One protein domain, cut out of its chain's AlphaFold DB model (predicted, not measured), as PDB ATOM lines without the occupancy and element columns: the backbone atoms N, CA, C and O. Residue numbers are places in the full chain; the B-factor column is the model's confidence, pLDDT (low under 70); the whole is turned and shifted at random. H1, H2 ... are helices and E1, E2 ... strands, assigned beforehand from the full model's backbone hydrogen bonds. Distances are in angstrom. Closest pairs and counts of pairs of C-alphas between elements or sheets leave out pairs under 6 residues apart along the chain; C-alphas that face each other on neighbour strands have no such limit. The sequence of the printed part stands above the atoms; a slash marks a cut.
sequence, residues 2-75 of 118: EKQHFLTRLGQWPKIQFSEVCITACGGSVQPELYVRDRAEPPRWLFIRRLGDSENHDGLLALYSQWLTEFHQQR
ATOM      1  N   GLU A   2     -46.726 -29.238 105.178       85.69
ATOM      2  CA  GLU A   2     -46.540 -29.496 106.622       85.69
ATOM      3  C   GLU A   2     -47.572 -30.467 107.236       85.69
ATOM      4  O   GLU A   2     -47.185 -31.447 107.868       85.69
ATOM      5  N   LYS A   3     -48.872 -30.274 106.958       87.56
ATOM      6  CA  LYS A   3     -49.946 -31.167 107.432       87.56
ATOM      7  C   LYS A   3     -49.730 -32.632 107.045       87.56
ATOM      8  O   LYS A   3     -49.842 -33.510 107.889       87.56
ATOM      9  N   GLN A   4     -49.416 -32.911 105.778       86.94
ATOM     10  CA  GLN A   4     -49.212 -34.291 105.323       86.94
ATOM     11  C   GLN A   4     -48.017 -34.932 106.030       86.94
ATOM     12  O   GLN A   4     -48.136 -36.047 106.516       86.94
ATOM     13  N   HIS A   5     -46.906 -34.202 106.170       88.75
ATOM     14  CA  HIS A   5     -45.730 -34.690 106.892       88.75
ATOM     15  C   HIS A   5     -46.039 -35.014 108.359       88.75
ATOM     16  O   HIS A   5     -45.630 -36.060 108.862       88.75
ATOM     17  N   PHE A   6     -46.806 -34.149 109.028       89.19
ATOM     18  CA  PHE A   6     -47.281 -34.375 110.392       89.19
ATOM     19  C   PHE A   6     -48.102 -35.670 110.503       89.19
ATOM     20  O   PHE A   6     -47.777 -36.539 111.314       89.19
ATOM     21  N   LEU A   7     -49.108 -35.838 109.641       88.75
ATOM     22  CA  LEU A   7     -49.978 -37.019 109.633       88.75
ATOM     23  C   LEU A   7     -49.212 -38.304 109.290       88.75
ATOM     24  O   LEU A   7     -49.386 -39.324 109.957       88.75
ATOM     25  N   THR A   8     -48.317 -38.259 108.298       88.00
ATOM     26  CA  THR A   8     -47.456 -39.393 107.942       88.00
ATOM     27  C   THR A   8     -46.564 -39.794 109.112       88.00
ATOM     28  O   THR A   8     -46.438 -40.986 109.392       88.00
ATOM     29  N   ARG A   9     -45.986 -38.826 109.838       88.31
ATOM     30  CA  ARG A   9     -45.165 -39.111 111.022       88.31
ATOM     31  C   ARG A   9     -45.989 -39.771 112.130       88.31
ATOM     32  O   ARG A   9     -45.508 -40.731 112.716       88.31
ATOM     33  N   LEU A  10     -47.223 -39.327 112.386       87.19
ATOM     34  CA  LEU A  10     -48.122 -39.999 113.341       87.19
ATOM     35  C   LEU A  10     -48.457 -41.434 112.904       87.19
ATOM     36  O   LEU A  10     -48.462 -42.349 113.728       87.19
ATOM     37  N   GLY A  11     -48.678 -41.647 111.603       85.00
ATOM     38  CA  GLY A  11     -48.960 -42.961 111.020       85.00
ATOM     39  C   GLY A  11     -47.834 -43.990 111.185       85.00
ATOM     40  O   GLY A  11     -48.111 -45.186 111.208       85.00
ATOM     41  N   GLN A  12     -46.584 -43.552 111.377       87.62
ATOM     42  CA  GLN A  12     -45.442 -44.445 111.642       87.62
ATOM     43  C   GLN A  12     -45.507 -45.121 113.021       87.62
ATOM     44  O   GLN A  12     -44.801 -46.100 113.259       87.62
ATOM     45  N   TRP A  13     -46.372 -44.640 113.920       85.94
ATOM     46  CA  TRP A  13     -46.507 -45.145 115.287       85.94
ATOM     47  C   TRP A  13     -47.921 -45.682 115.548       85.94
ATOM     48  O   TRP A  13     -48.649 -45.160 116.395       85.94
ATOM     49  N   PRO A  14     -48.349 -46.756 114.865       79.88
ATOM     50  CA  PRO A  14     -49.736 -47.213 114.918       79.88
ATOM     51  C   PRO A  14     -50.179 -47.704 116.303       79.88
ATOM     52  O   PRO A  14     -51.379 -47.721 116.561       79.88
ATOM     53  N   LYS A  15     -49.230 -48.078 117.174       82.44
ATOM     54  CA  LYS A  15     -49.461 -48.583 118.540       82.44
ATOM     55  C   LYS A  15     -49.547 -47.483 119.606       82.44
ATOM     56  O   LYS A  15     -49.844 -47.797 120.754       82.44
ATOM     57  N   ILE A  16     -49.241 -46.231 119.260       83.56
ATOM     58  CA  ILE A  16     -49.256 -45.103 120.199       83.56
ATOM     59  C   ILE A  16     -50.509 -44.268 119.936       83.56
ATOM     60  O   ILE A  16     -50.771 -43.870 118.800       83.56
ATOM     61  N   GLN A  17     -51.274 -43.985 120.989       86.06
ATOM     62  CA  GLN A  17     -52.479 -43.163 120.910       86.06
ATOM     63  C   GLN A  17     -52.162 -41.717 121.277       86.06
ATOM     64  O   GLN A  17     -52.493 -41.218 122.346       86.06
ATOM     65  N   PHE A  18     -51.503 -41.024 120.356       87.44
ATOM     66  CA  PHE A  18     -51.250 -39.595 120.492       87.44
ATOM     67  C   PHE A  18     -52.555 -38.823 120.676       87.44
ATOM     68  O   PHE A  18     -53.339 -38.742 119.742       87.44
ATOM     69  N   SER A  19     -52.799 -38.249 121.847       87.62
ATOM     70  CA  SER A  19     -54.091 -37.636 122.182       87.62
ATOM     71  C   SER A  19     -54.015 -36.126 122.375       87.62
ATOM     72  O   SER A  19     -55.048 -35.470 122.455       87.62
ATOM     73  N   GLU A  20     -52.812 -35.567 122.499       90.31
ATOM     74  CA  GLU A  20     -52.649 -34.162 122.854       90.31
ATOM     75  C   GLU A  20     -51.427 -33.537 122.183       90.31
ATOM     76  O   GLU A  20     -50.387 -34.181 122.060       90.31
ATOM     77  N   VAL A  21     -51.547 -32.275 121.773       92.38
ATOM     78  CA  VAL A  21     -50.437 -31.459 121.269       92.38
ATOM     79  C   VAL A  21     -49.966 -30.536 122.386       92.38
ATOM     80  O   VAL A  21     -50.778 -29.901 123.056       92.38
ATOM     81  N   CYS A  22     -48.657 -30.446 122.581       90.31
ATOM     82  CA  CYS A  22     -48.052 -29.619 123.615       90.31
ATOM     83  C   CYS A  22     -46.925 -28.780 123.026       90.31
ATOM     84  O   CYS A  22     -46.157 -29.262 122.196       90.31
ATOM     85  N   ILE A  23     -46.786 -27.553 123.514       90.62
ATOM     86  CA  ILE A  23     -45.604 -26.729 123.276       90.62
ATOM     87  C   ILE A  23     -44.858 -26.631 124.600       90.62
ATOM     88  O   ILE A  23     -45.440 -26.249 125.613       90.62
ATOM     89  N   THR A  24     -43.593 -27.030 124.613       87.44
ATOM     90  CA  THR A  24     -42.769 -27.032 125.824       87.44
ATOM     91  C   THR A  24     -41.302 -26.825 125.471       87.44
ATOM     92  O   THR A  24     -40.865 -27.168 124.376       87.44
ATOM     93  N   ALA A  25     -40.535 -26.270 126.404       79.00
ATOM     94  CA  ALA A  25     -39.082 -26.193 126.333       79.00
ATOM     95  C   ALA A  25     -38.496 -27.390 127.101       79.00
ATOM     96  O   ALA A  25     -38.099 -27.283 128.263       79.00
ATOM     97  N   CYS A  26     -38.521 -28.579 126.493       64.69
ATOM     98  CA  CYS A  26     -37.952 -29.775 127.116       64.69
ATOM     99  C   CYS A  26     -36.427 -29.829 126.916       64.69
ATOM    100  O   CYS A  26     -35.899 -29.439 125.882       64.69
ATOM    101  N   GLY A  27     -35.695 -30.337 127.915       60.97
ATOM    102  CA  GLY A  27     -34.270 -30.667 127.764       60.97
ATOM    103  C   GLY A  27     -33.292 -29.484 127.752       60.97
ATOM    104  O   GLY A  27     -32.185 -29.633 127.244       60.97
ATOM    105  N   GLY A  28     -33.669 -28.325 128.302       62.75
ATOM    106  CA  GLY A  28     -32.774 -27.162 128.414       62.75
ATOM    107  C   GLY A  28     -32.632 -26.343 127.128       62.75
ATOM    108  O   GLY A  28     -31.758 -25.481 127.046       62.75
ATOM    109  N   SER A  29     -33.478 -26.596 126.127       63.44
ATOM    110  CA  SER A  29     -33.573 -25.741 124.947       63.44
ATOM    111  C   SER A  29     -34.171 -24.386 125.335       63.44
ATOM    112  O   SER A  29     -35.164 -24.327 126.056       63.44
ATOM    113  N   VAL A  30     -33.568 -23.294 124.860       74.81
ATOM    114  CA  VAL A  30     -34.090 -21.928 125.072       74.81
ATOM    115  C   VAL A  30     -35.350 -21.695 124.233       74.81
ATOM    116  O   VAL A  30     -36.193 -20.881 124.592       74.81
ATOM    117  N   GLN A  31     -35.491 -22.433 123.129       82.19
ATOM    118  CA  GLN A  31     -36.583 -22.261 122.183       82.19
ATOM    119  C   GLN A  31     -37.750 -23.209 122.478       82.19
ATOM    120  O   GLN A  31     -37.516 -24.380 122.798       82.19
ATOM    121  N   PRO A  32     -39.000 -22.737 122.326       88.00
ATOM    122  CA  PRO A  32     -40.181 -23.574 122.465       88.00
ATOM    123  C   PRO A  32     -40.223 -24.659 121.382       88.00
ATOM    124  O   PRO A  32     -39.918 -24.421 120.214       88.00
ATOM    125  N   GLU A  33     -40.623 -25.870 121.755       91.50
ATOM    126  CA  GLU A  33     -40.697 -27.021 120.855       91.50
ATOM    127  C   GLU A  33     -42.111 -27.611 120.858       91.50
ATOM    128  O   GLU A  33     -42.762 -27.705 121.900       91.50
ATOM    129  N   LEU A  34     -42.597 -28.004 119.678       91.56
ATOM    130  CA  LEU A  34     -43.921 -28.592 119.494       91.56
ATOM    131  C   LEU A  34     -43.829 -30.118 119.504       91.56
ATOM    132  O   LEU A  34     -43.087 -30.727 118.721       91.56
ATOM    133  N   TYR A  35     -44.633 -30.726 120.365       91.81
ATOM    134  CA  TYR A  35     -44.724 -32.160 120.576       91.81
ATOM    135  C   TYR A  35     -46.157 -32.655 120.460       91.81
ATOM    136  O   TYR A  35     -47.117 -31.914 120.666       91.81
ATOM    137  N   VAL A  36     -46.290 -33.953 120.214       91.69
ATOM    138  CA  VAL A  36     -47.540 -34.684 120.419       91.69
ATOM    139  C   VAL A  36     -47.307 -35.749 121.476       91.69
ATOM    140  O   VAL A  36     -46.306 -36.465 121.411       91.69
ATOM    141  N   ARG A  37     -48.205 -35.851 122.454       90.38
ATOM    142  CA  ARG A  37     -48.090 -36.796 123.563       90.38
ATOM    143  C   ARG A  37     -49.238 -37.795 123.624       90.38
ATOM    144  O   ARG A  37     -50.389 -37.484 123.317       90.38
ATOM    145  N   ASP A  38     -48.885 -38.999 124.041       88.00
ATOM    146  CA  ASP A  38     -49.790 -40.045 124.510       88.00
ATOM    147  C   ASP A  38     -50.051 -39.842 126.009       88.00
ATOM    148  O   ASP A  38     -49.122 -39.537 126.764       88.00
ATOM    149  N   ARG A  39     -51.307 -39.992 126.439       81.25
ATOM    150  CA  ARG A  39     -51.703 -39.890 127.856       81.25
ATOM    151  C   ARG A  39     -51.488 -41.191 128.637       81.25
ATOM    152  O   ARG A  39     -51.706 -41.192 129.844       81.25
ATOM    153  N   ALA A  40     -51.082 -42.279 127.978       80.25
ATOM    154  CA  ALA A  40     -50.699 -43.507 128.670       80.25
ATOM    155  C   ALA A  40     -49.494 -43.280 129.600       80.25
ATOM    156  O   ALA A  40     -48.646 -42.435 129.328       80.25
ATOM    157  N   GLU A  41     -49.387 -44.067 130.670       78.62
ATOM    158  CA  GLU A  41     -48.215 -44.065 131.548       78.62
ATOM    159  C   GLU A  41     -47.279 -45.240 131.205       78.62
ATOM    160  O   GLU A  41     -47.732 -46.387 131.168       78.62
ATOM    161  N   PRO A  42     -45.978 -44.996 130.948       80.94
ATOM    162  CA  PRO A  42     -45.307 -43.692 130.898       80.94
ATOM    163  C   PRO A  42     -45.672 -42.871 129.642       80.94
ATOM    164  O   PRO A  42     -45.858 -43.457 128.567       80.94
ATOM    165  N   PRO A  43     -45.717 -41.524 129.742       82.38
ATOM    166  CA  PRO A  43     -46.119 -40.667 128.632       82.38
ATOM    167  C   PRO A  43     -45.109 -40.745 127.491       82.38
ATOM    168  O   PRO A  43     -43.901 -40.583 127.684       82.38
ATOM    169  N   ARG A  44     -45.615 -40.966 126.277       88.75
ATOM    170  CA  ARG A  44     -44.798 -41.021 125.060       88.75
ATOM    171  C   ARG A  44     -44.898 -39.695 124.332       88.75
ATOM    172  O   ARG A  44     -45.997 -39.258 124.008       88.75
ATOM    173  N   TRP A  45     -43.753 -39.088 124.051       90.25
ATOM    174  CA  TRP A  45     -43.653 -37.787 123.396       90.25
ATOM    175  C   TRP A  45     -43.057 -37.949 122.003       90.25
ATOM    176  O   TRP A  45     -42.037 -38.614 121.828       90.25
ATOM    177  N   LEU A  46     -43.677 -37.313 121.015       90.25
ATOM    178  CA  LEU A  46     -43.189 -37.249 119.647       90.25
ATOM    179  C   LEU A  46     -42.851 -35.804 119.303       90.25
ATOM    180  O   LEU A  46     -43.731 -34.948 119.257       90.25
ATOM    181  N   PHE A  47     -41.573 -35.546 119.041       91.19
ATOM    182  CA  PHE A  47     -41.107 -34.246 118.574       91.19
ATOM    183  C   PHE A  47     -41.601 -33.966 117.152       91.19
ATOM    184  O   PHE A  47     -41.475 -34.812 116.255       91.19
ATOM    185  N   ILE A  48     -42.123 -32.762 116.929       91.00
ATOM    186  CA  ILE A  48     -42.581 -32.309 115.615       91.00
ATOM    187  C   ILE A  48     -41.595 -31.312 115.018       91.00
ATOM    188  O   ILE A  48     -40.967 -31.627 114.000       91.00
ATOM    189  N   ARG A  49     -41.450 -30.143 115.652       90.25
ATOM    190  CA  ARG A  49     -40.565 -29.060 115.210       90.25
ATOM    191  C   ARG A  49     -40.205 -28.118 116.357       90.25
ATOM    192  O   ARG A  49     -40.921 -28.047 117.354       90.25
ATOM    193  N   ARG A  50     -39.130 -27.355 116.162       90.56
ATOM    194  CA  ARG A  50     -38.826 -26.171 116.974       90.56
ATOM    195  C   ARG A  50     -39.669 -24.990 116.505       90.56
ATOM    196  O   ARG A  50     -40.008 -24.912 115.318       90.56
ATOM    197  N   LEU A  51     -40.008 -24.114 117.440       89.00
ATOM    198  CA  LEU A  51     -40.752 -22.889 117.199       89.00
ATOM    199  C   LEU A  51     -39.838 -21.678 117.402       89.00
ATOM    200  O   LEU A  51     -38.934 -21.700 118.238       89.00
ATOM    201  N   GLY A  52     -40.065 -20.638 116.608       85.75
ATOM    202  CA  GLY A  52     -39.432 -19.337 116.800       85.75
ATOM    203  C   GLY A  52     -40.170 -18.505 117.847       85.75
ATOM    204  O   GLY A  52     -41.388 -18.592 117.966       85.75
ATOM    205  N   ASP A  53     -39.446 -17.631 118.548       79.06
ATOM    206  CA  ASP A  53     -39.987 -16.798 119.637       79.06
ATOM    207  C   ASP A  53     -41.113 -15.837 119.210       79.06
ATOM    208  O   ASP A  53     -41.875 -15.352 120.043       79.06
ATOM    209  N   SER A  54     -41.221 -15.534 117.914       82.62
ATOM    210  CA  SER A  54     -42.255 -14.655 117.346       82.62
ATOM    211  C   SER A  54     -43.438 -15.412 116.732       82.62
ATOM    212  O   SER A  54     -44.323 -14.784 116.148       82.62
ATOM    213  N   GLU A  55     -43.457 -16.747 116.799       86.31
ATOM    214  CA  GLU A  55     -44.570 -17.532 116.266       86.31
ATOM    215  C   GLU A  55     -45.796 -17.465 117.188       86.31
ATOM    216  O   GLU A  55     -45.701 -17.407 118.413       86.31
ATOM    217  N   ASN A  56     -46.987 -17.512 116.591       89.50
ATOM    218  CA  ASN A  56     -48.226 -17.589 117.356       89.50
ATOM    219  C   ASN A  56     -48.418 -19.012 117.904       89.50
ATOM    220  O   ASN A  56     -49.022 -19.861 117.246       89.50
ATOM    221  N   HIS A  57     -47.905 -19.262 119.108       89.31
ATOM    222  CA  HIS A  57     -47.990 -20.566 119.768       89.31
ATOM    223  C   HIS A  57     -49.428 -21.068 119.928       89.31
ATOM    224  O   HIS A  57     -49.680 -22.245 119.695       89.31
ATOM    225  N   ASP A  58     -50.372 -20.191 120.275       89.12
ATOM    226  CA  ASP A  58     -51.774 -20.569 120.475       89.12
ATOM    227  C   ASP A  58     -52.428 -20.984 119.148       89.12
ATOM    228  O   ASP A  58     -53.034 -22.051 119.037       89.12
ATOM    229  N   GLY A  59     -52.172 -20.208 118.086       91.00
ATOM    230  CA  GLY A  59     -52.620 -20.535 116.732       91.00
ATOM    231  C   GLY A  59     -52.029 -21.846 116.207       91.00
ATOM    232  O   GLY A  59     -52.736 -22.636 115.581       91.00
ATOM    233  N   LEU A  60     -50.754 -22.115 116.498       91.00
ATOM    234  CA  LEU A  60     -50.117 -23.390 116.166       91.00
ATOM    235  C   LEU A  60     -50.732 -24.538 116.969       91.00
ATOM    236  O   LEU A  60     -51.082 -25.566 116.397       91.00
ATOM    237  N   LEU A  61     -50.924 -24.375 118.276       91.31
ATOM    238  CA  LEU A  61     -51.508 -25.418 119.111       91.31
ATOM    239  C   LEU A  61     -52.928 -25.767 118.646       91.31
ATOM    240  O   LEU A  61     -53.244 -26.951 118.510       91.31
ATOM    241  N   ALA A  62     -53.744 -24.765 118.310       91.56
ATOM    242  CA  ALA A  62     -55.072 -24.961 117.737       91.56
ATOM    243  C   ALA A  62     -55.019 -25.688 116.380       91.56
ATOM    244  O   ALA A  62     -55.724 -26.680 116.183       91.56
ATOM    245  N   LEU A  63     -54.142 -25.250 115.470       93.56
ATOM    246  CA  LEU A  63     -53.990 -25.837 114.136       93.56
ATOM    247  C   LEU A  63     -53.563 -27.312 114.197       93.56
ATOM    248  O   LEU A  63     -54.171 -28.174 113.560       93.56
ATOM    249  N   TYR A  64     -52.536 -27.622 114.987       92.50
ATOM    250  CA  TYR A  64     -52.027 -28.985 115.120       92.50
ATOM    251  C   TYR A  64     -53.000 -29.887 115.891       92.50
ATOM    252  O   TYR A  64     -53.137 -31.064 115.551       92.50
ATOM    253  N   SER A  65     -53.722 -29.352 116.880       90.56
ATOM    254  CA  SER A  65     -54.785 -30.093 117.578       90.56
ATOM    255  C   SER A  65     -55.945 -30.430 116.645       90.56
ATOM    256  O   SER A  65     -56.491 -31.536 116.705       90.56
ATOM    257  N   GLN A  66     -56.293 -29.519 115.731       92.31
ATOM    258  CA  GLN A  66     -57.278 -29.786 114.688       92.31
ATOM    259  C   GLN A  66     -56.813 -30.933 113.784       92.31
ATOM    260  O   GLN A  66     -57.560 -31.890 113.593       92.31
ATOM    261  N   TRP A  67     -55.569 -30.907 113.300       92.88
ATOM    262  CA  TRP A  67     -55.042 -31.983 112.452       92.88
ATOM    263  C   TRP A  67     -54.961 -33.327 113.175       92.88
ATOM    264  O   TRP A  67     -55.244 -34.361 112.571       92.88
ATOM    265  N   LEU A  68     -54.603 -33.329 114.462       89.94
ATOM    266  CA  LEU A  68     -54.623 -34.536 115.288       89.94
ATOM    267  C   LEU A  68     -56.049 -35.091 115.413       89.94
ATOM    268  O   LEU A  68     -56.261 -36.294 115.300       89.94
ATOM    269  N   THR A  69     -57.035 -34.213 115.589       88.94
ATOM    270  CA  THR A  69     -58.449 -34.602 115.631       88.94
ATOM    271  C   THR A  69     -58.901 -35.188 114.294       88.94
ATOM    272  O   THR A  69     -59.536 -36.239 114.277       88.94
ATOM    273  N   GLU A  70     -58.534 -34.570 113.169       89.31
ATOM    274  CA  GLU A  70     -58.819 -35.099 111.827       89.31
ATOM    275  C   GLU A  70     -58.185 -36.481 111.611       89.31
ATOM    276  O   GLU A  70     -58.834 -37.380 111.080       89.31
ATOM    277  N   PHE A  71     -56.946 -36.686 112.067       86.94
ATOM    278  CA  PHE A  71     -56.273 -37.987 112.020       86.94
ATOM    279  C   PHE A  71     -57.046 -39.058 112.793       86.94
ATOM    280  O   PHE A  71     -57.242 -40.167 112.292       86.94
ATOM    281  N   HIS A  72     -57.519 -38.730 113.997       84.62
ATOM    282  CA  HIS A  72     -58.343 -39.639 114.797       84.62
ATOM    283  C   HIS A  72     -59.717 -39.870 114.202       84.62
ATOM    284  O   HIS A  72     -60.224 -40.975 114.311       84.62
ATOM    285  N   GLN A  73     -60.320 -38.877 113.551       81.56
ATOM    286  CA  GLN A  73     -61.566 -39.087 112.821       81.56
ATOM    287  C   GLN A  73     -61.341 -40.036 111.648       81.56
ATOM    288  O   GLN A  73     -62.114 -40.971 111.483       81.56
ATOM    289  N   GLN A  74     -60.259 -39.881 110.884       76.50
ATOM    290  CA  GLN A  74     -59.927 -40.803 109.796       76.50
ATOM    291  C   GLN A  74     -59.662 -42.221 110.319       76.50
ATOM    292  O   GLN A  74     -60.257 -43.168 109.816       76.50
ATOM    293  N   ARG A  75     -58.874 -42.375 111.392       70.31
ATOM    294  CA  ARG A  75     -58.607 -43.690 112.012       70.31
ATOM    295  C   ARG A  75     -59.800 -44.274 112.760       70.31
ATOM    296  O   ARG A  75     -59.929 -45.484 112.821       70.31
TER     297      ARG A  75
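AT A GLANCE: This is residues 2 to 75 of the 118 residues of an uncharacterized protein of Erwinia sp. 198 (UniProt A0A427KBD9). A small three-stranded antiparallel sheet is covered on one face by two helices, while its other face is bare. The long helix H2 runs under the edge strand E1, nearly in line with it, and the shorter H1 meets the sheet mostly at the opposite edge strand, E3, and crosses towards H2 at a steep angle. The printed part has 74 residues with two named helices and three named strands, in the order H1, E1, E2, E3, H2; the sheet's order is E1, E2, E3. The class is mixed, helices and strands, and the whole is compact, with a radius of gyration of the C-alphas of 12.2 A and spans of 34 by 26 by 17 A.

IN THESE COORDINATES: H1 is residues 2 to 11, 14.4 A from first to last C-alpha, beginning at C-alpha 2 at (-46.540, -29.496, 106.622). E1 is residues 18 to 24, 16.1 A long, from C-alpha 18 at (-51.250, -39.595, 120.492). E2 is residues 33 to 38, 16.3 A, and E3 is residues 45 to 50, 14.1 A. H2 is residues 57 to 75, 26.6 A, ending at C-alpha 75 at (-58.607, -43.690, 112.012).

HOW THE PARTS SIT: E1, E2 and E3 form a meander, each strand the antiparallel neighbour of the one before. The hairpin E1 and E2 has N 22 and O 35 within hydrogen-bond range at 2.9 A, and N 35 and O 22 at 2.8 A. In the hairpin E2 and E3, N 46 and O 36 are 2.8 A apart. The sheet is only just strongly twisted, with C-alphas up to 4.4 A off its best plane. H1 and H2 are on the same face, two layers in all, helices on one face of a sheet. H2 is over E1 at a height of 8.7 A, along the strands at 14 degrees to E1 on the local plane; the closest C-alphas are those of Val 21 and Ser 65, 5.9 A. H1 is at a height of 9.1 A, over E2 and only just slantwise to the strands, at 32 degrees to E2 on the local plane. The closest C-alphas of H1 and E3 are those of Phe 6 and Ile 48, 7.3 A. H2, with residues 67 to 71 alone, touches H1; the closest C-alphas are those of Leu 7 and Phe 71, 6.8 A, at a steep tilt of 49 degrees, the same way. In H1 and H2 every O i to N i+4 pair is within hydrogen-bond range.

THE WHOLE: The two C-alphas farthest apart are those of Gly 28 and Gln 74, 35.6 A. The printed part has no cut, and its four links between named elements are short. The mean pLDDT of the printed part is 85.8; residues 26 to 29, in the link from E1 to E2, are under 70.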